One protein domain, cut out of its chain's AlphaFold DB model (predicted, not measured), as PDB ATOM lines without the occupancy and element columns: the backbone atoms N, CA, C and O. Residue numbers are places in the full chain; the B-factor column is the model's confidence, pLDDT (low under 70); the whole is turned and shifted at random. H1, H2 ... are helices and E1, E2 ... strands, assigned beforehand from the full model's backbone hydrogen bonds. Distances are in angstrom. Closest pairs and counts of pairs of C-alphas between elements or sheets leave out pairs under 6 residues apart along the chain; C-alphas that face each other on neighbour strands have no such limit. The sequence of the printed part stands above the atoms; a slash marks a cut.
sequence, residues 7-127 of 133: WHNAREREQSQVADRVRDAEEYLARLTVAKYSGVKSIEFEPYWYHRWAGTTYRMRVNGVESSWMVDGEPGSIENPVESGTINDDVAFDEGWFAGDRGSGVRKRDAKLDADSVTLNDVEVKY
ATOM      1  N   TRP A   7     -65.507  22.717  18.026       36.28
ATOM      2  CA  TRP A   7     -64.340  23.604  18.085       36.28
ATOM      3  C   TRP A   7     -63.587  23.548  19.421       36.28
ATOM      4  O   TRP A   7     -62.360  23.580  19.416       36.28
ATOM      5  N   HIS A   8     -64.295  23.426  20.551       41.00
ATOM      6  CA  HIS A   8     -63.657  23.259  21.864       41.00
ATOM      7  C   HIS A   8     -62.938  21.906  21.942       41.00
ATOM      8  O   HIS A   8     -61.754  21.873  22.237       41.00
ATOM      9  N   ASN A   9     -63.598  20.821  21.517       53.91
ATOM     10  CA  ASN A   9     -62.988  19.491  21.484       53.91
ATOM     11  C   ASN A   9     -61.796  19.403  20.517       53.91
ATOM     12  O   ASN A   9     -60.838  18.697  20.803       53.91
ATOM     13  N   ALA A  10     -61.839  20.075  19.360       53.03
ATOM     14  CA  ALA A  10     -60.715  20.085  18.421       53.03
ATOM     15  C   ALA A  10     -59.500  20.823  19.002       53.03
ATOM     16  O   ALA A  10     -58.396  20.294  18.946       53.03
ATOM     17  N   ARG A  11     -59.717  21.988  19.627       59.91
ATOM     18  CA  ARG A  11     -58.661  22.779  20.271       59.91
ATOM     19  C   ARG A  11     -58.092  22.094  21.516       59.91
ATOM     20  O   ARG A  11     -56.886  22.115  21.709       59.91
ATOM     21  N   GLU A  12     -58.929  21.452  22.327       59.94
ATOM     22  CA  GLU A  12     -58.496  20.652  23.483       59.94
ATOM     23  C   GLU A  12     -57.711  19.407  23.051       59.94
ATOM     24  O   GLU A  12     -56.677  19.091  23.636       59.94
ATOM     25  N   ARG A  13     -58.152  18.716  21.989       57.47
ATOM     26  CA  ARG A  13     -57.409  17.586  21.408       57.47
ATOM     27  C   ARG A  13     -56.070  18.025  20.834       57.47
ATOM     28  O   ARG A  13     -55.074  17.352  21.073       57.47
ATOM     29  N   GLU A  14     -56.037  19.137  20.110       61.34
ATOM     30  CA  GLU A  14     -54.812  19.715  19.559       61.34
ATOM     31  C   GLU A  14     -53.844  20.126  20.677       61.34
ATOM     32  O   GLU A  14     -52.675  19.755  20.642       61.34
ATOM     33  N   GLN A  15     -54.336  20.790  21.727       66.69
ATOM     34  CA  GLN A  15     -53.540  21.138  22.908       66.69
ATOM     35  C   GLN A  15     -53.023  19.900  23.647       66.69
ATOM     36  O   GLN A  15     -51.862  19.883  24.049       66.69
ATOM     37  N   SER A  16     -53.830  18.841  23.775       68.50
ATOM     38  CA  SER A  16     -53.373  17.577  24.364       68.50
ATOM     39  C   SER A  16     -52.298  16.904  23.510       68.50
ATOM     40  O   SER A  16     -51.300  16.458  24.055       68.50
ATOM     41  N   GLN A  17     -52.459  16.861  22.186       73.88
ATOM     42  CA  GLN A  17     -51.459  16.276  21.283       73.88
ATOM     43  C   GLN A  17     -50.159  17.081  21.244       73.88
ATOM     44  O   GLN A  17     -49.088  16.522  21.027       73.88
ATOM     45  N   VAL A  18     -50.229  18.404  21.404       81.25
ATOM     46  CA  VAL A  18     -49.035  19.235  21.590       81.25
ATOM     47  C   VAL A  18     -48.386  18.922  22.937       81.25
ATOM     48  O   VAL A  18     -47.174  18.761  22.973       81.25
ATOM     49  N   ALA A  19     -49.160  18.773  24.015       83.06
ATOM     50  CA  ALA A  19     -48.625  18.425  25.330       83.06
ATOM     51  C   ALA A  19     -47.912  17.066  25.339       83.06
ATOM     52  O   ALA A  19     -46.808  16.970  25.869       83.06
ATOM     53  N   ASP A  20     -48.495  16.051  24.697       85.56
ATOM     54  CA  ASP A  20     -47.890  14.720  24.598       85.56
ATOM     55  C   ASP A  20     -46.581  14.773  23.783       85.56
ATOM     56  O   ASP A  20     -45.546  14.306  24.249       85.56
ATOM     57  N   ARG A  21     -46.575  15.453  22.625       89.81
ATOM     58  CA  ARG A  21     -45.353  15.631  21.813       89.81
ATOM     59  C   ARG A  21     -44.267  16.436  22.534       89.81
ATOM     60  O   ARG A  21     -43.087  16.121  22.424       89.81
ATOM     61  N   VAL A  22     -44.652  17.488  23.255       91.75
ATOM     62  CA  VAL A  22     -43.731  18.291  24.073       91.75
ATOM     63  C   VAL A  22     -43.113  17.431  25.168       91.75
ATOM     64  O   VAL A  22     -41.902  17.483  25.344       91.75
ATOM     65  N   ARG A  23     -43.912  16.600  25.844       91.69
ATOM     66  CA  ARG A  23     -43.417  15.657  26.847       91.69
ATOM     67  C   ARG A  23     -42.428  14.654  26.250       91.69
ATOM     68  O   ARG A  23     -41.377  14.445  26.844       91.69
ATOM     69  N   ASP A  24     -42.727  14.078  25.086       93.06
ATOM     70  CA  ASP A  24     -41.815  13.145  24.405       93.06
ATOM     71  C   ASP A  24     -40.472  13.817  24.069       93.06
ATOM     72  O   ASP A  24     -39.401  13.236  24.279       93.06
ATOM     73  N   ALA A  25     -40.517  15.067  23.596       94.69
ATOM     74  CA  ALA A  25     -39.320  15.860  23.337       94.69
ATOM     75  C   ALA A  25     -38.529  16.134  24.626       94.69
ATOM     76  O   ALA A  25     -37.321  15.914  24.663       94.69
ATOM     77  N   GLU A  26     -39.193  16.551  25.705       96.00
ATOM     78  CA  GLU A  26     -38.565  16.767  27.013       96.00
ATOM     79  C   GLU A  26     -37.938  15.487  27.575       96.00
ATOM     80  O   GLU A  26     -36.824  15.522  28.093       96.00
ATOM     81  N   GLU A  27     -38.590  14.334  27.420       96.19
ATOM     82  CA  GLU A  27     -38.048  13.045  27.850       96.19
ATOM     83  C   GLU A  27     -36.785  12.673  27.060       96.19
ATOM     84  O   GLU A  27     -35.801  12.179  27.622       96.19
ATOM     85  N   TYR A  28     -36.773  12.932  25.751       96.44
ATOM     86  CA  TYR A  28     -35.572  12.760  24.938       96.44
ATOM     87  C   TYR A  28     -34.452  13.725  25.359       96.44
ATOM     88  O   TYR A  28     -33.305  13.305  25.523       96.44
ATOM     89  N   LEU A  29     -34.761  15.000  25.607       97.12
ATOM     90  CA  LEU A  29     -33.785  16.000  26.059       97.12
ATOM     91  C   LEU A  29     -33.238  15.691  27.463       97.12
ATOM     92  O   LEU A  29     -32.048  15.894  27.726       97.12
ATOM     93  N   ALA A  30     -34.062  15.134  28.352       97.44
ATOM     94  CA  ALA A  30     -33.629  14.626  29.649       97.44
ATOM     95  C   ALA A  30     -32.614  13.486  29.480       97.44
ATOM     96  O   ALA A  30     -31.523  13.526  30.057       97.44
ATOM     97  N   ARG A  31     -32.918  12.509  28.613       97.75
ATOM     98  CA  ARG A  31     -31.986  11.423  28.271       97.75
ATOM     99  C   ARG A  31     -30.701  11.946  27.646       97.75
ATOM    100  O   ARG A  31     -29.621  11.520  28.042       97.75
ATOM    101  N   LEU A  32     -30.788  12.917  26.739       96.94
ATOM    102  CA  LEU A  32     -29.628  13.553  26.115       96.94
ATOM    103  C   LEU A  32     -28.736  14.259  27.151       96.94
ATOM    104  O   LEU A  32     -27.507  14.167  27.080       96.94
ATOM    105  N   THR A  33     -29.348  14.903  28.146       96.88
ATOM    106  CA  THR A  33     -28.654  15.547  29.268       96.88
ATOM    107  C   THR A  33     -27.912  14.511  30.114       96.88
ATOM    108  O   THR A  33     -26.707  14.639  30.324       96.88
ATOM    109  N   VAL A  34     -28.570  13.424  30.519       97.56
ATOM    110  CA  VAL A  34     -27.946  12.325  31.285       97.56
ATOM    111  C   VAL A  34     -26.909  11.550  30.456       97.56
ATOM    112  O   VAL A  34     -25.928  11.029  30.993       97.56
ATOM    113  N   ALA A  35     -27.072  11.497  29.135       97.00
ATOM    114  CA  ALA A  35     -26.103  10.900  28.226       97.00
ATOM    115  C   ALA A  35     -24.816  11.730  28.121       97.00
ATOM    116  O   ALA A  35     -23.732  11.171  27.947       97.00
ATOM    117  N   LYS A  36     -24.927  13.060  28.227       96.06
ATOM    118  CA  LYS A  36     -23.798  14.000  28.184       96.06
ATOM    119  C   LYS A  36     -23.145  14.202  29.554       96.06
ATOM    120  O   LYS A  36     -21.925  14.363  29.628       96.06
ATOM    121  N   TYR A  37     -23.932  14.159  30.624       96.88
ATOM    122  CA  TYR A  37     -23.500  14.502  31.972       96.88
ATOM    123  C   TYR A  37     -23.735  13.365  32.973       96.88
ATOM    124  O   TYR A  37     -24.676  12.582  32.882       96.88
ATOM    125  N   SER A  38     -22.846  13.261  33.949       96.81
ATOM    126  CA  SER A  38     -22.954  12.386  35.118       96.81
ATOM    127  C   SER A  38     -23.358  13.205  36.344       96.81
ATOM    128  O   SER A  38     -23.223  14.426  36.338       96.81
ATOM    129  N   GLY A  39     -23.866  12.545  37.388       96.81
ATOM    130  CA  GLY A  39     -24.290  13.219  38.625       96.81
ATOM    131  C   GLY A  39     -25.646  13.931  38.546       96.81
ATOM    132  O   GLY A  39     -26.070  14.537  39.528       96.81
ATOM    133  N   VAL A  40     -26.348  13.836  37.414       98.00
ATOM    134  CA  VAL A  40     -27.720  14.339  37.263       98.00
ATOM    135  C   VAL A  40     -28.654  13.562  38.193       98.00
ATOM    136  O   VAL A  40     -28.675  12.333  38.154       98.00
ATOM    137  N   LYS A  41     -29.402  14.281  39.030       98.12
ATOM    138  CA  LYS A  41     -30.380  13.741  39.985       98.12
ATOM    139  C   LYS A  41     -31.776  14.315  39.787       98.12
ATOM    140  O   LYS A  41     -32.743  13.612  40.052       98.12
ATOM    141  N   SER A  42     -31.882  15.556  39.320       98.31
ATOM    142  CA  SER A  42     -33.155  16.163  38.948       98.31
ATOM    143  C   SER A  42     -33.049  16.971  37.659       98.31
ATOM    144  O   SER A  42     -32.017  17.593  37.385       98.31
ATOM    145  N   ILE A  43     -34.124  16.953  36.873       97.94
ATOM    146  CA  ILE A  43     -34.335  17.807  35.703       97.94
ATOM    147  C   ILE A  43     -35.743  18.390  35.802       97.94
ATOM    148  O   ILE A  43     -36.724  17.654  35.852       97.94
ATOM    149  N   GLU A  44     -35.854  19.712  35.820       96.94
ATOM    150  CA  GLU A  44     -37.139  20.406  35.892       96.94
ATOM    151  C   GLU A  44     -37.323  21.270  34.652       96.94
ATOM    152  O   GLU A  44     -36.620  22.266  34.498       96.94
ATOM    153  N   PHE A  45     -38.242  20.889  33.769       94.94
ATOM    154  CA  PHE A  45     -38.578  21.676  32.590       94.94
ATOM    155  C   PHE A  45     -39.505  22.835  32.949       94.94
ATOM    156  O   PHE A  45     -40.501  22.686  33.657       94.94
ATOM    157  N   GLU A  46     -39.173  24.004  32.419       91.56
ATOM    158  CA  GLU A  46     -40.000  25.204  32.477       91.56
ATOM    159  C   GLU A  46     -40.809  25.357  31.182       91.56
ATOM    160  O   GLU A  46     -40.491  24.705  30.184       91.56
ATOM    161  N   PRO A  47     -41.828  26.240  31.144       90.06
ATOM    162  CA  PRO A  47     -42.554  26.520  29.912       90.06
ATOM    163  C   PRO A  47     -41.610  26.824  28.743       90.06
ATOM    164  O   PRO A  47     -40.787  27.743  28.804       90.06
ATOM    165  N   TYR A  48     -41.746  26.046  27.668       88.94
ATOM    166  CA  TYR A  48     -40.961  26.239  26.457       88.94
ATOM    167  C   TYR A  48     -41.326  27.559  25.766       88.94
ATOM    168  O   TYR A  48     -42.433  28.091  25.902       88.94
ATOM    169  N   TRP A  49     -40.403  28.071  24.956       90.12
ATOM    170  CA  TRP A  49     -40.648  29.226  24.101       90.12
ATOM    171  C   TRP A  49     -40.504  28.833  22.636       90.12
ATOM    172  O   TRP A  49     -39.466  28.329  22.228       90.12
ATOM    173  N   TYR A  50     -41.542  29.075  21.836       90.25
ATOM    174  CA  TYR A  50     -41.502  28.859  20.393       90.25
ATOM    175  C   TYR A  50     -41.437  30.183  19.637       90.25
ATOM    176  O   TYR A  50     -42.238  31.094  19.868       90.25
ATOM    177  N   HIS A  51     -40.514  30.256  18.682       87.69
ATOM    178  CA  HIS A  51     -40.442  31.328  17.709       87.69
ATOM    179  C   HIS A  51     -40.319  30.741  16.303       87.69
ATOM    180  O   HIS A  51     -39.356  30.051  15.985       87.69
ATOM    181  N   ARG A  52     -41.262  31.085  15.419       84.19
ATOM    182  CA  ARG A  52     -41.391  30.512  14.064       84.19
ATOM    183  C   ARG A  52     -40.093  30.471  13.245       84.19
ATOM    184  O   ARG A  52     -39.937  29.596  12.404       84.19
ATOM    185  N   TRP A  53     -39.193  31.427  13.459       84.44
ATOM    186  CA  TRP A  53     -37.938  31.556  12.707       84.44
ATOM    187  C   TRP A  53     -36.693  31.084  13.466       84.44
ATOM    188  O   TRP A  53     -35.612  31.100  12.893       84.44
ATOM    189  N   ALA A  54     -36.828  30.733  14.748       82.56
ATOM    190  CA  ALA A  54     -35.710  30.347  15.615       82.56
ATOM    191  C   ALA A  54     -35.917  28.984  16.304       82.56
ATOM    192  O   ALA A  54     -35.068  28.569  17.084       82.56
ATOM    193  N   GLY A  55     -37.032  28.304  16.022       91.81
ATOM    194  CA  GLY A  55     -37.353  27.003  16.595       91.81
ATOM    195  C   GLY A  55     -37.954  27.092  17.996       91.81
ATOM    196  O   GLY A  55     -38.605  28.081  18.358       91.81
ATOM    197  N   THR A  56     -37.761  26.026  18.768       93.62
ATOM    198  CA  THR A  56     -38.304  25.873  20.120       93.62
ATOM    199  C   THR A  56     -37.173  25.807  21.142       93.62
ATOM    200  O   THR A  56     -36.233  25.029  21.007       93.62
ATOM    201  N   THR A  57     -37.259  26.623  22.188       94.19
ATOM    202  CA  THR A  57     -36.355  26.586  23.338       94.19
ATOM    203  C   THR A  57     -37.035  25.881  24.504       94.19
ATOM    204  O   THR A  57     -38.022  26.382  25.042       94.19
ATOM    205  N   TYR A  58     -36.462  24.762  24.932       94.06
ATOM    206  CA  TYR A  58     -36.831  24.036  26.143       94.06
ATOM    207  C   TYR A  58     -35.920  24.469  27.280       94.06
ATOM    208  O   TYR A  58     -34.737  24.129  27.294       94.06
ATOM    209  N   ARG A  59     -36.450  25.248  28.220       94.00
ATOM    210  CA  ARG A  59     -35.713  25.645  29.423       94.00
ATOM    211  C   ARG A  59     -35.823  24.558  30.475       94.00
ATOM    212  O   ARG A  59     -36.882  23.957  30.637       94.00
ATOM    213  N   MET A  60     -34.735  24.324  31.191       95.44
ATOM    214  CA  MET A  60     -34.688  23.324  32.243       95.44
ATOM    215  C   MET A  60     -33.745  23.732  33.372       95.44
ATOM    216  O   MET A  60     -32.787  24.475  33.163       95.44
ATOM    217  N   ARG A  61     -33.968  23.190  34.568       96.56
ATOM    218  CA  ARG A  61     -32.990  23.197  35.660       96.56
ATOM    219  C   ARG A  61     -32.460  21.793  35.888       96.56
ATOM    220  O   ARG A  61     -33.241  20.894  36.173       96.56
ATOM    221  N   VAL A  62     -31.146  21.611  35.813       97.62
ATOM    222  CA  VAL A  62     -30.470  20.338  36.100       97.62
ATOM    223  C   VAL A  62     -29.792  20.457  37.459       97.62
ATOM    224  O   VAL A  62     -28.910  21.294  37.635       97.62
ATOM    225  N   ASN A  63     -30.232  19.669  38.443       97.50
ATOM    226  CA  ASN A  63     -29.826  19.817  39.850       97.50
ATOM    227  C   ASN A  63     -29.911  21.280  40.350       97.50
ATOM    228  O   ASN A  63     -29.047  21.749  41.088       97.50
ATOM    229  N   GLY A  64     -30.940  22.016  39.916       96.00
ATOM    230  CA  GLY A  64     -31.161  23.421  40.280       96.00
ATOM    231  C   GLY A  64     -30.417  24.457  39.425       96.00
ATOM    232  O   GLY A  64     -30.683  25.647  39.580       96.00
ATOM    233  N   VAL A  65     -29.546  24.040  38.502       96.44
ATOM    234  CA  VAL A  65     -28.798  24.948  37.618       96.44
ATOM    235  C   VAL A  65     -29.508  25.107  36.281       96.44
ATOM    236  O   VAL A  65     -29.829  24.119  35.621       96.44
ATOM    237  N   GLU A  66     -29.763  26.352  35.886       95.06
ATOM    238  CA  GLU A  66     -30.481  26.677  34.654       95.06
ATOM    239  C   GLU A  66     -29.670  26.324  33.401       95.06
ATOM    240  O   GLU A  66     -28.474  26.589  33.301       95.06
ATOM    241  N   SER A  67     -30.355  25.737  32.427       94.62
ATOM    242  CA  SER A  67     -29.864  25.484  31.079       94.62
ATOM    243  C   SER A  67     -31.054  25.417  30.122       94.62
ATOM    244  O   SER A  67     -32.220  25.530  30.508       94.62
ATOM    245  N   SER A  68     -30.779  25.251  28.842       94.69
ATOM    246  CA  SER A  68     -31.800  25.092  27.825       94.69
ATOM    247  C   SER A  68     -31.306  24.248  26.662       94.69
ATOM    248  O   SER A  68     -30.110  24.151  26.388       94.69
ATOM    249  N   TRP A  69     -32.255  23.666  25.946       95.94
ATOM    250  CA  TRP A  69     -32.036  23.080  24.636       95.94
ATOM    251  C   TRP A  69     -32.793  23.901  23.604       95.94
ATOM    252  O   TRP A  69     -33.997  24.118  23.731       95.94
ATOM    253  N   MET A  70     -32.088  24.363  22.581       94.75
ATOM    254  CA  MET A  70     -32.692  24.916  21.378       94.75
ATOM    255  C   MET A  70     -32.821  23.796  20.354       94.75
ATOM    256  O   MET A  70     -31.852  23.082  20.106       94.75
ATOM    257  N   VAL A  71     -34.008  23.636  19.782       94.44
ATOM    258  CA  VAL A  71     -34.272  22.671  18.714       94.44
ATOM    259  C   VAL A  71     -34.885  23.383  17.520       94.44
ATOM    260  O   VAL A  71     -35.646  24.345  17.676       94.44
ATOM    261  N   ASP A  72     -34.597  22.878  16.331       93.12
ATOM    262  CA  ASP A  72     -35.246  23.342  15.116       93.12
ATOM    263  C   ASP A  72     -36.700  22.841  15.078       93.12
ATOM    264  O   ASP A  72     -37.007  21.697  15.422       93.12
ATOM    265  N   GLY A  73     -37.620  23.709  14.656       90.19
ATOM    266  CA  GLY A  73     -39.021  23.351  14.429       90.19
ATOM    267  C   GLY A  73     -39.992  23.682  15.566       90.19
ATOM    268  O   GLY A  73     -39.721  24.482  16.466       90.19
ATOM    269  N   GLU A  74     -41.192  23.118  15.442       92.44
ATOM    270  CA  GLU A  74     -42.343  23.378  16.312       92.44
ATOM    271  C   GLU A  74     -42.236  22.646  17.664       92.44
ATOM    272  O   GLU A  74     -41.458  21.697  17.792       92.44
ATOM    273  N   PRO A  75     -43.040  23.032  18.674       90.25
ATOM    274  CA  PRO A  75     -43.091  22.322  19.945       90.25
ATOM    275  C   PRO A  75     -43.365  20.826  19.771       90.25
ATOM    276  O   PRO A  75     -44.343  20.414  19.144       90.25
ATOM    277  N   GLY A  76     -42.486  20.020  20.356       89.00
ATOM    278  CA  GLY A  76     -42.449  18.565  20.236       89.00
ATOM    279  C   GLY A  76     -41.414  18.050  19.232       89.00
ATOM    280  O   GLY A  76     -41.238  16.842  19.113       89.00
ATOM    281  N   SER A  77     -40.733  18.943  18.511       89.06
ATOM    282  CA  SER A  77     -39.579  18.595  17.682       89.06
ATOM    283  C   SER A  77     -38.348  18.283  18.537       89.06
ATOM    284  O   SER A  77     -38.180  18.809  19.635       89.06
ATOM    285  N   ILE A  78     -37.458  17.455  17.994       90.06
ATOM    286  CA  ILE A  78     -36.119  17.178  18.534       90.06
ATOM    287  C   ILE A  78     -35.046  17.316  17.444       90.06
ATOM    288  O   ILE A  78     -33.983  16.701  17.525       90.06
ATOM    289  N   GLU A  79     -35.329  18.084  16.392       91.12
ATOM    290  CA  GLU A  79     -34.389  18.312  15.296       91.12
ATOM    291  C   GLU A  79     -33.215  19.188  15.759       91.12
ATOM    292  O   GLU A  79     -33.408  20.243  16.360       91.12
ATOM    293  N   ASN A  80     -31.989  18.734  15.480       91.38
ATOM    294  CA  ASN A  80     -30.731  19.440  15.764       91.38
ATOM    295  C   ASN A  80     -30.651  20.069  17.173       91.38
ATOM    296  O   ASN A  80     -30.447  21.278  17.289       91.38
ATOM    297  N   PRO A  81     -30.779  19.286  18.261       92.94
ATOM    298  CA  PRO A  81     -30.789  19.837  19.607       92.94
ATOM    299  C   PRO A  81     -29.419  20.418  19.970       92.94
ATOM    300  O   PRO A  81     -28.405  19.714  19.992       92.94
ATOM    301  N   VAL A  82     -29.398  21.706  20.304       93.88
ATOM    302  CA  VAL A  82     -28.212  22.445  20.741       93.88
ATOM    303  C   VAL A  82     -28.410  22.914  22.174       93.88
ATOM    304  O   VAL A  82     -29.368  23.618  22.487       93.88
ATOM    305  N   GLU A  83     -27.493  22.530  23.057       91.06
ATOM    306  CA  GLU A  83     -27.500  23.012  24.437       91.06
ATOM    307  C   GLU A  83     -27.075  24.480  24.476       91.06
ATOM    308  O   GLU A  83     -26.104  24.876  23.829       91.06
ATOM    309  N   SER A  84     -27.794  25.272  25.259       86.56
ATOM    310  CA  SER A  84     -27.575  26.697  25.437       86.56
ATOM    311  C   SER A  84     -27.851  27.073  26.882       86.56
ATOM    312  O   SER A  84     -28.826  26.618  27.470       86.56
ATOM    313  N   GLY A  85     -27.035  27.934  27.471       82.31
ATOM    314  CA  GLY A  85     -27.222  28.361  28.849       82.31
ATOM    315  C   GLY A  85     -26.196  29.403  29.254       82.31
ATOM    316  O   GLY A  85     -25.193  29.606  28.566       82.31
ATOM    317  N   THR A  86     -26.463  30.068  30.370       86.62
ATOM    318  CA  THR A  86     -25.503  30.986  30.982       86.62
ATOM    319  C   THR A  86     -24.386  30.178  31.629       86.62
ATOM    320  O   THR A  86     -24.654  29.225  32.356       86.62
ATOM    321  N   ILE A  87     -23.138  30.562  31.373       92.56
ATOM    322  CA  ILE A  87     -21.982  30.015  32.084       92.56
ATOM    323  C   ILE A  87     -21.775  30.858  33.344       92.56
ATOM    324  O   ILE A  87     -21.594  32.071  33.259       92.56
ATOM    325  N   ASN A  88     -21.837  30.214  34.509       91.75
ATOM    326  CA  ASN A  88     -21.668  30.869  35.806       91.75
ATOM    327  C   ASN A  88     -20.190  31.146  36.125       91.75
ATOM    328  O   ASN A  88     -19.877  32.155  36.752       91.75
ATOM    329  N   ASP A  89     -19.297  30.242  35.713       96.31
ATOM    330  CA  ASP A  89     -17.847  30.328  35.916       96.31
ATOM    331  C   ASP A  89     -17.117  29.593  34.782       96.31
ATOM    332  O   ASP A  89     -17.286  28.383  34.601       96.31
ATOM    333  N   ASP A  90     -16.304  30.321  34.013       95.38
ATOM    334  CA  ASP A  90     -15.636  29.784  32.818       95.38
ATOM    335  C   ASP A  90     -14.617  28.688  33.161       95.38
ATOM    336  O   ASP A  90     -14.548  27.665  32.483       95.38
ATOM    337  N   VAL A  91     -13.862  28.848  34.255       97.00
ATOM    338  CA  VAL A  91     -12.832  27.872  34.656       97.00
ATOM    339  C   VAL A  91     -13.476  26.541  35.041       97.00
ATOM    340  O   VAL A  91     -13.027  25.475  34.623       97.00
ATOM    341  N   ALA A  92     -14.548  26.579  35.831       96.31
ATOM    342  CA  ALA A  92     -15.315  25.391  36.180       96.31
ATOM    343  C   ALA A  92     -15.945  24.734  34.948       96.31
ATOM    344  O   ALA A  92     -15.974  23.505  34.849       96.31
ATOM    345  N   PHE A  93     -16.447  25.540  34.013       94.56
ATOM    346  CA  PHE A  93     -17.032  25.035  32.780       94.56
ATOM    347  C   PHE A  93     -15.989  24.310  31.921       94.56
ATOM    348  O   PHE A  93     -16.243  23.189  31.472       94.56
ATOM    349  N   ASP A  94     -14.790  24.878  31.788       95.75
ATOM    350  CA  ASP A  94     -13.657  24.271  31.081       95.75
ATOM    351  C   ASP A  94     -13.176  22.969  31.748       95.75
ATOM    352  O   ASP A  94     -12.794  22.012  31.071       95.75
ATOM    353  N   GLU A  95     -13.271  22.870  33.077       96.12
ATOM    354  CA  GLU A  95     -13.045  21.624  33.827       96.12
ATOM    355  C   GLU A  95     -14.154  20.568  33.627       96.12
ATOM    356  O   GLU A  95     -14.028  19.425  34.097       96.12
ATOM    357  N   GLY A  96     -15.240  20.930  32.940       95.31
ATOM    358  CA  GLY A  96     -16.366  20.065  32.599       95.31
ATOM    359  C   GLY A  96     -17.534  20.109  33.584       95.31
ATOM    360  O   GLY A  96     -18.393  19.227  33.516       95.31
ATOM    361  N   TRP A  97     -17.591  21.076  34.502       97.25
ATOM    362  CA  TRP A  97     -18.751  21.261  35.380       97.25
ATOM    363  C   TRP A  97     -19.923  21.877  34.617       97.25
ATOM    364  O   TRP A  97     -19.754  22.800  33.820       97.25
ATOM    365  N   PHE A  98     -21.124  21.353  34.857       95.94
ATOM    366  CA  PHE A  98     -22.333  21.792  34.165       95.94
ATOM    367  C   PHE A  98     -22.590  23.287  34.384       95.94
ATOM    368  O   PHE A  98     -22.666  23.730  35.526       95.94
ATOM    369  N   ALA A  99     -22.678  24.056  33.291       94.69
ATOM    370  CA  ALA A  99     -22.801  25.520  33.302       94.69
ATOM    371  C   ALA A  99     -21.769  26.251  34.196       94.69
ATOM    372  O   ALA A  99     -21.999  27.380  34.623       94.69
ATOM    373  N   GLY A 100     -20.628  25.621  34.501       95.44
ATOM    374  CA  GLY A 100     -19.629  26.166  35.423       95.44
ATOM    375  C   GLY A 100     -19.998  26.068  36.908       95.44
ATOM    376  O   GLY A 100     -19.359  26.693  37.750       95.44
ATOM    377  N   ASP A 101     -21.003  25.274  37.273       96.88
ATOM    378  CA  ASP A 101     -21.457  25.150  38.654       96.88
ATOM    379  C   ASP A 101     -20.968  23.846  39.305       96.88
ATOM    380  O   ASP A 101     -21.484  22.752  39.050       96.88
ATOM    381  N   ARG A 102     -19.974  23.959  40.195       96.81
ATOM    382  CA  ARG A 102     -19.460  22.817  40.978       96.81
ATOM    383  C   ARG A 102     -20.459  22.318  42.029       96.81
ATOM    384  O   ARG A 102     -20.423  21.142  42.386       96.81
ATOM    385  N   GLY A 103     -21.324  23.197  42.537       95.62
ATOM    386  CA  GLY A 103     -22.320  22.887  43.565       95.62
ATOM    387  C   GLY A 103     -23.433  21.969  43.060       95.62
ATOM    388  O   GLY A 103     -23.973  21.186  43.838       95.62
ATOM    389  N   SER A 104     -23.706  21.992  41.753       95.00
ATOM    390  CA  SER A 104     -24.646  21.083  41.089       95.00
ATOM    391  C   SER A 104     -24.265  19.605  41.230       95.00
ATOM    392  O   SER A 104     -25.128  18.728  41.156       95.00
ATOM    393  N   GLY A 105     -22.969  19.306  41.392       96.94
ATOM    394  CA  GLY A 105     -22.436  17.944  41.336       96.94
ATOM    395  C   GLY A 105     -22.527  17.291  39.948       96.94
ATOM    396  O   GLY A 105     -22.222  16.105  39.821       96.94
ATOM    397  N   VAL A 106     -22.935  18.038  38.916       97.81
ATOM    398  CA  VAL A 106     -23.126  17.537  37.552       97.81
ATOM    399  C   VAL A 106     -21.866  17.785  36.734       97.81
ATOM    400  O   VAL A 106     -21.386  18.916  36.621       97.81
ATOM    401  N   ARG A 107     -21.333  16.724  36.127       97.56
ATOM    402  CA  ARG A 107     -20.074  16.792  35.380       97.56
ATOM    403  C   ARG A 107     -20.184  16.131  34.023       97.56
ATOM    404  O   ARG A 107     -20.742  15.038  33.901       97.56
ATOM    405  N   LYS A 108     -19.619  16.773  33.004       96.62
ATOM    406  CA  LYS A 108     -19.493  16.218  31.657       96.62
ATOM    407  C   LYS A 108     -18.819  14.852  31.741       96.62
ATOM    408  O   LYS A 108     -17.829  14.687  32.449       96.62
ATOM    409  N   ARG A 109     -19.392  13.866  31.056       96.62
ATOM    410  CA  ARG A 109     -18.817  12.521  30.991       96.62
ATOM    411  C   ARG A 109     -17.589  12.523  30.090       96.62
ATOM    412  O   ARG A 109     -17.578  13.211  29.069       96.62
ATOM    413  N   ASP A 110     -16.623  11.672  30.418       92.75
ATOM    414  CA  ASP A 110     -15.457  11.427  29.562       92.75
ATOM    415  C   ASP A 110     -15.873  10.818  28.213       92.75
ATOM    416  O   ASP A 110     -15.332  11.168  27.166       92.75
ATOM    417  N   ALA A 111     -16.891   9.949  28.231       92.88
ATOM    418  CA  ALA A 111     -17.530   9.391  27.046       92.88
ATOM    419  C   ALA A 111     -19.045   9.635  27.087       92.88
ATOM    420  O   ALA A 111     -19.717   9.285  28.063       92.88
ATOM    421  N   LYS A 112     -19.584  10.228  26.015       87.81
ATOM    422  CA  LYS A 112     -21.029  10.419  25.849       87.81
ATOM    423  C   LYS A 112     -21.700   9.054  25.663       87.81
ATOM    424  O   LYS A 112     -21.222   8.238  24.878       87.81
ATOM    425  N   LEU A 113     -22.804   8.829  26.369       94.50
ATOM    426  CA  LEU A 113     -23.654   7.655  26.163       94.50
ATOM    427  C   LEU A 113     -24.576   7.859  24.953       94.50
ATOM    428  O   LEU A 113     -24.792   8.984  24.496       94.50
ATOM    429  N   ASP A 114     -25.155   6.774  24.457       93.38
ATOM    430  CA  ASP A 114     -26.263   6.870  23.513       93.38
ATOM    431  C   ASP A 114     -27.541   7.265  24.266       93.38
ATOM    432  O   ASP A 114     -27.919   6.589  25.226       93.38
ATOM    433  N   ALA A 115     -28.193   8.354  23.850       92.19
ATOM    434  CA  ALA A 115     -29.392   8.871  24.510       92.19
ATOM    435  C   ALA A 115     -30.538   7.851  24.486       92.19
ATOM    436  O   ALA A 115     -31.257   7.726  25.476       92.19
ATOM    437  N   ASP A 116     -30.646   7.054  23.422       92.06
ATOM    438  CA  ASP A 116     -31.693   6.035  23.293       92.06
ATOM    439  C   ASP A 116     -31.495   4.863  24.269       92.06
ATOM    440  O   ASP A 116     -32.447   4.157  24.602       92.06
ATOM    441  N   SER A 117     -30.273   4.685  24.786       92.38
ATOM    442  CA  SER A 117     -29.930   3.651  25.772       92.38
ATOM    443  C   SER A 117     -30.036   4.114  27.230       92.38
ATOM    444  O   SER A 117     -29.936   3.298  28.148       92.38
ATOM    445  N   VAL A 118     -30.208   5.419  27.464       95.44
ATOM    446  CA  VAL A 118     -30.248   5.997  28.811       95.44
ATOM    447  C   VAL A 118     -31.615   5.782  29.454       95.44
ATOM    448  O   VAL A 118     -32.648   6.142  28.892       95.44
ATOM    449  N   THR A 119     -31.614   5.264  30.684       92.94
ATOM    450  CA  THR A 119     -32.795   5.219  31.551       92.94
ATOM    451  C   THR A 119     -32.818   6.423  32.494       92.94
ATOM    452  O   THR A 119     -31.774   6.927  32.908       92.94
ATOM    453  N   LEU A 120     -34.019   6.882  32.851       93.88
ATOM    454  CA  LEU A 120     -34.230   8.018  33.757       93.88
ATOM    455  C   LEU A 120     -34.647   7.584  35.174       93.88
ATOM    456  O   LEU A 120     -35.038   8.419  35.974       93.88
ATOM    457  N   ASN A 121     -34.564   6.290  35.505       90.44
ATOM    458  CA  ASN A 121     -35.117   5.733  36.751       90.44
ATOM    459  C   ASN A 121     -34.536   6.354  38.032       90.44
ATOM    460  O   ASN A 121     -35.233   6.428  39.039       90.44
ATOM    461  N   ASP A 122     -33.276   6.796  37.989       91.94
ATOM    462  CA  ASP A 122     -32.578   7.415  39.124       91.94
ATOM    463  C   ASP A 122     -32.576   8.957  39.056       91.94
ATOM    464  O   ASP A 122     -31.846   9.614  39.802       91.94
ATOM    465  N   VAL A 123     -33.363   9.539  38.143       96.81
ATOM    466  CA  VAL A 123     -33.463  10.984  37.915       96.81
ATOM    467  C   VAL A 123     -34.910  11.430  38.106       96.81
ATOM    468  O   VAL A 123     -35.817  10.962  37.425       96.81
ATOM    469  N   GLU A 124     -35.135  12.380  39.008       97.19
ATOM    470  CA  GLU A 124     -36.438  13.028  39.150       97.19
ATOM    471  C   GLU A 124     -36.656  13.998  37.981       97.19
ATOM    472  O   GLU A 124     -35.960  15.009  37.876       97.19
ATOM    473  N   VAL A 125     -37.610  13.702  37.096       95.81
ATOM    474  CA  VAL A 125     -37.935  14.567  35.953       95.81
ATOM    475  C   VAL A 125     -39.316  15.187  36.128       95.81
ATOM    476  O   VAL A 125     -40.312  14.471  36.241       95.81
ATOM    477  N   LYS A 126     -39.374  16.522  36.116       95.25
ATOM    478  CA  LYS A 126     -40.620  17.303  36.077       95.25
ATOM    479  C   LYS A 126     -40.782  17.905  34.688       95.25
ATOM    480  O   LYS A 126     -39.902  18.629  34.229       95.25
ATOM    481  N   TYR A 127     -41.893  17.590  34.033       91.31
ATOM    482  CA  TYR A 127     -42.203  18.019  32.666       91.31
ATOM    483  C   TYR A 127     -43.001  19.326  32.675       91.31
ATOM    484  O   TYR A 127     -43.797  19.545  33.589       91.31
TER     485      TYR A 127
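This is residues 7 to 127 of the 133 residues of an uncharacterized protein of Bifidobacterium longum (UniProt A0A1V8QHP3). A twisted sheet of six strands curls round the second half of one long helix, H1, whose first residues, 7 to 16, stick out as a free arm. E3 and E4, the two longest strands, cover one side of H1, and the long link after the small helix H2 passes along another side of it before E6 joins the sheet beside E1. The printed part has 121 residues, with two named helices and six named strands in the order H1 E1 E2 E3 E4 E5 H2 E6, and its class is mixed, helices and strands. The sheet is branched, its neighbours antiparallel except for the parallel pair E1 and E6. The whole is compact, with a radius of gyration of the C-alphas of 15.2 A, yet elongated in outline, spanning 53 by 31 by 22 A.

In the sheet, E3 is residues 55 to 62, 21.7 A long, and E4 is residues 65 to 72, 23.5 A long. E5 is residues 79 to 84, 14.8 A long. E1 is residues 42 to 45, E2 residues 49 to 51 and E6 residues 124 to 126, where C-alpha 126 is at (-40.620, 17.303, 36.077). H1, residues 7 to 36, is 42.9 A long, from C-alpha 7 at (-64.340, 23.604, 18.085) to C-alpha 36 at (-23.798, 14.000, 28.184). H2 is residues 90 to 94.

E2, E3, E4 and E5 form a meander, each strand the antiparallel neighbour of the one before, and each step is a hairpin. N 49 and O 57 of E2 and E3 are 2.9 A apart, N 58 and O 69 of E3 and E4 2.8 A, and N 70 and O 82 of E4 and E5 2.8 A, each within hydrogen-bond range. E1 and E2 lie on one side of E3, beside residues 59 to 62 and 55 to 57, and E4 lies on the other side. E1 is antiparallel to E3, with N 61 and O 44 at 2.8 A, and parallel to E6, with N 45 and O 126 at 2.8 A. H1 is on the sheet through its residues 22 to 34. Its closest C-alphas to E1 are those of Ala 30 and Ile 43, 6.9 A apart, and to E4 those of Leu 29 and Trp 69, 7.4 A apart. H2 is not on the sheet and is apart from H1. In H1 and H2 every O i to N i+4 pair is within hydrogen-bond range.

The two C-alphas farthest apart are those of Trp 7 and Val 91, at 54.3 A. Without residues 7 to 16, the body spans 39 by 29 by 22 A. The printed part has no cut. The link from H2 to E6, 29 residues, is long; within it residues 107 to 108 pair antiparallel with residues 37 to 38. The mean pLDDT of the printed part is 90.3, and residues 7 to 16 are under 70.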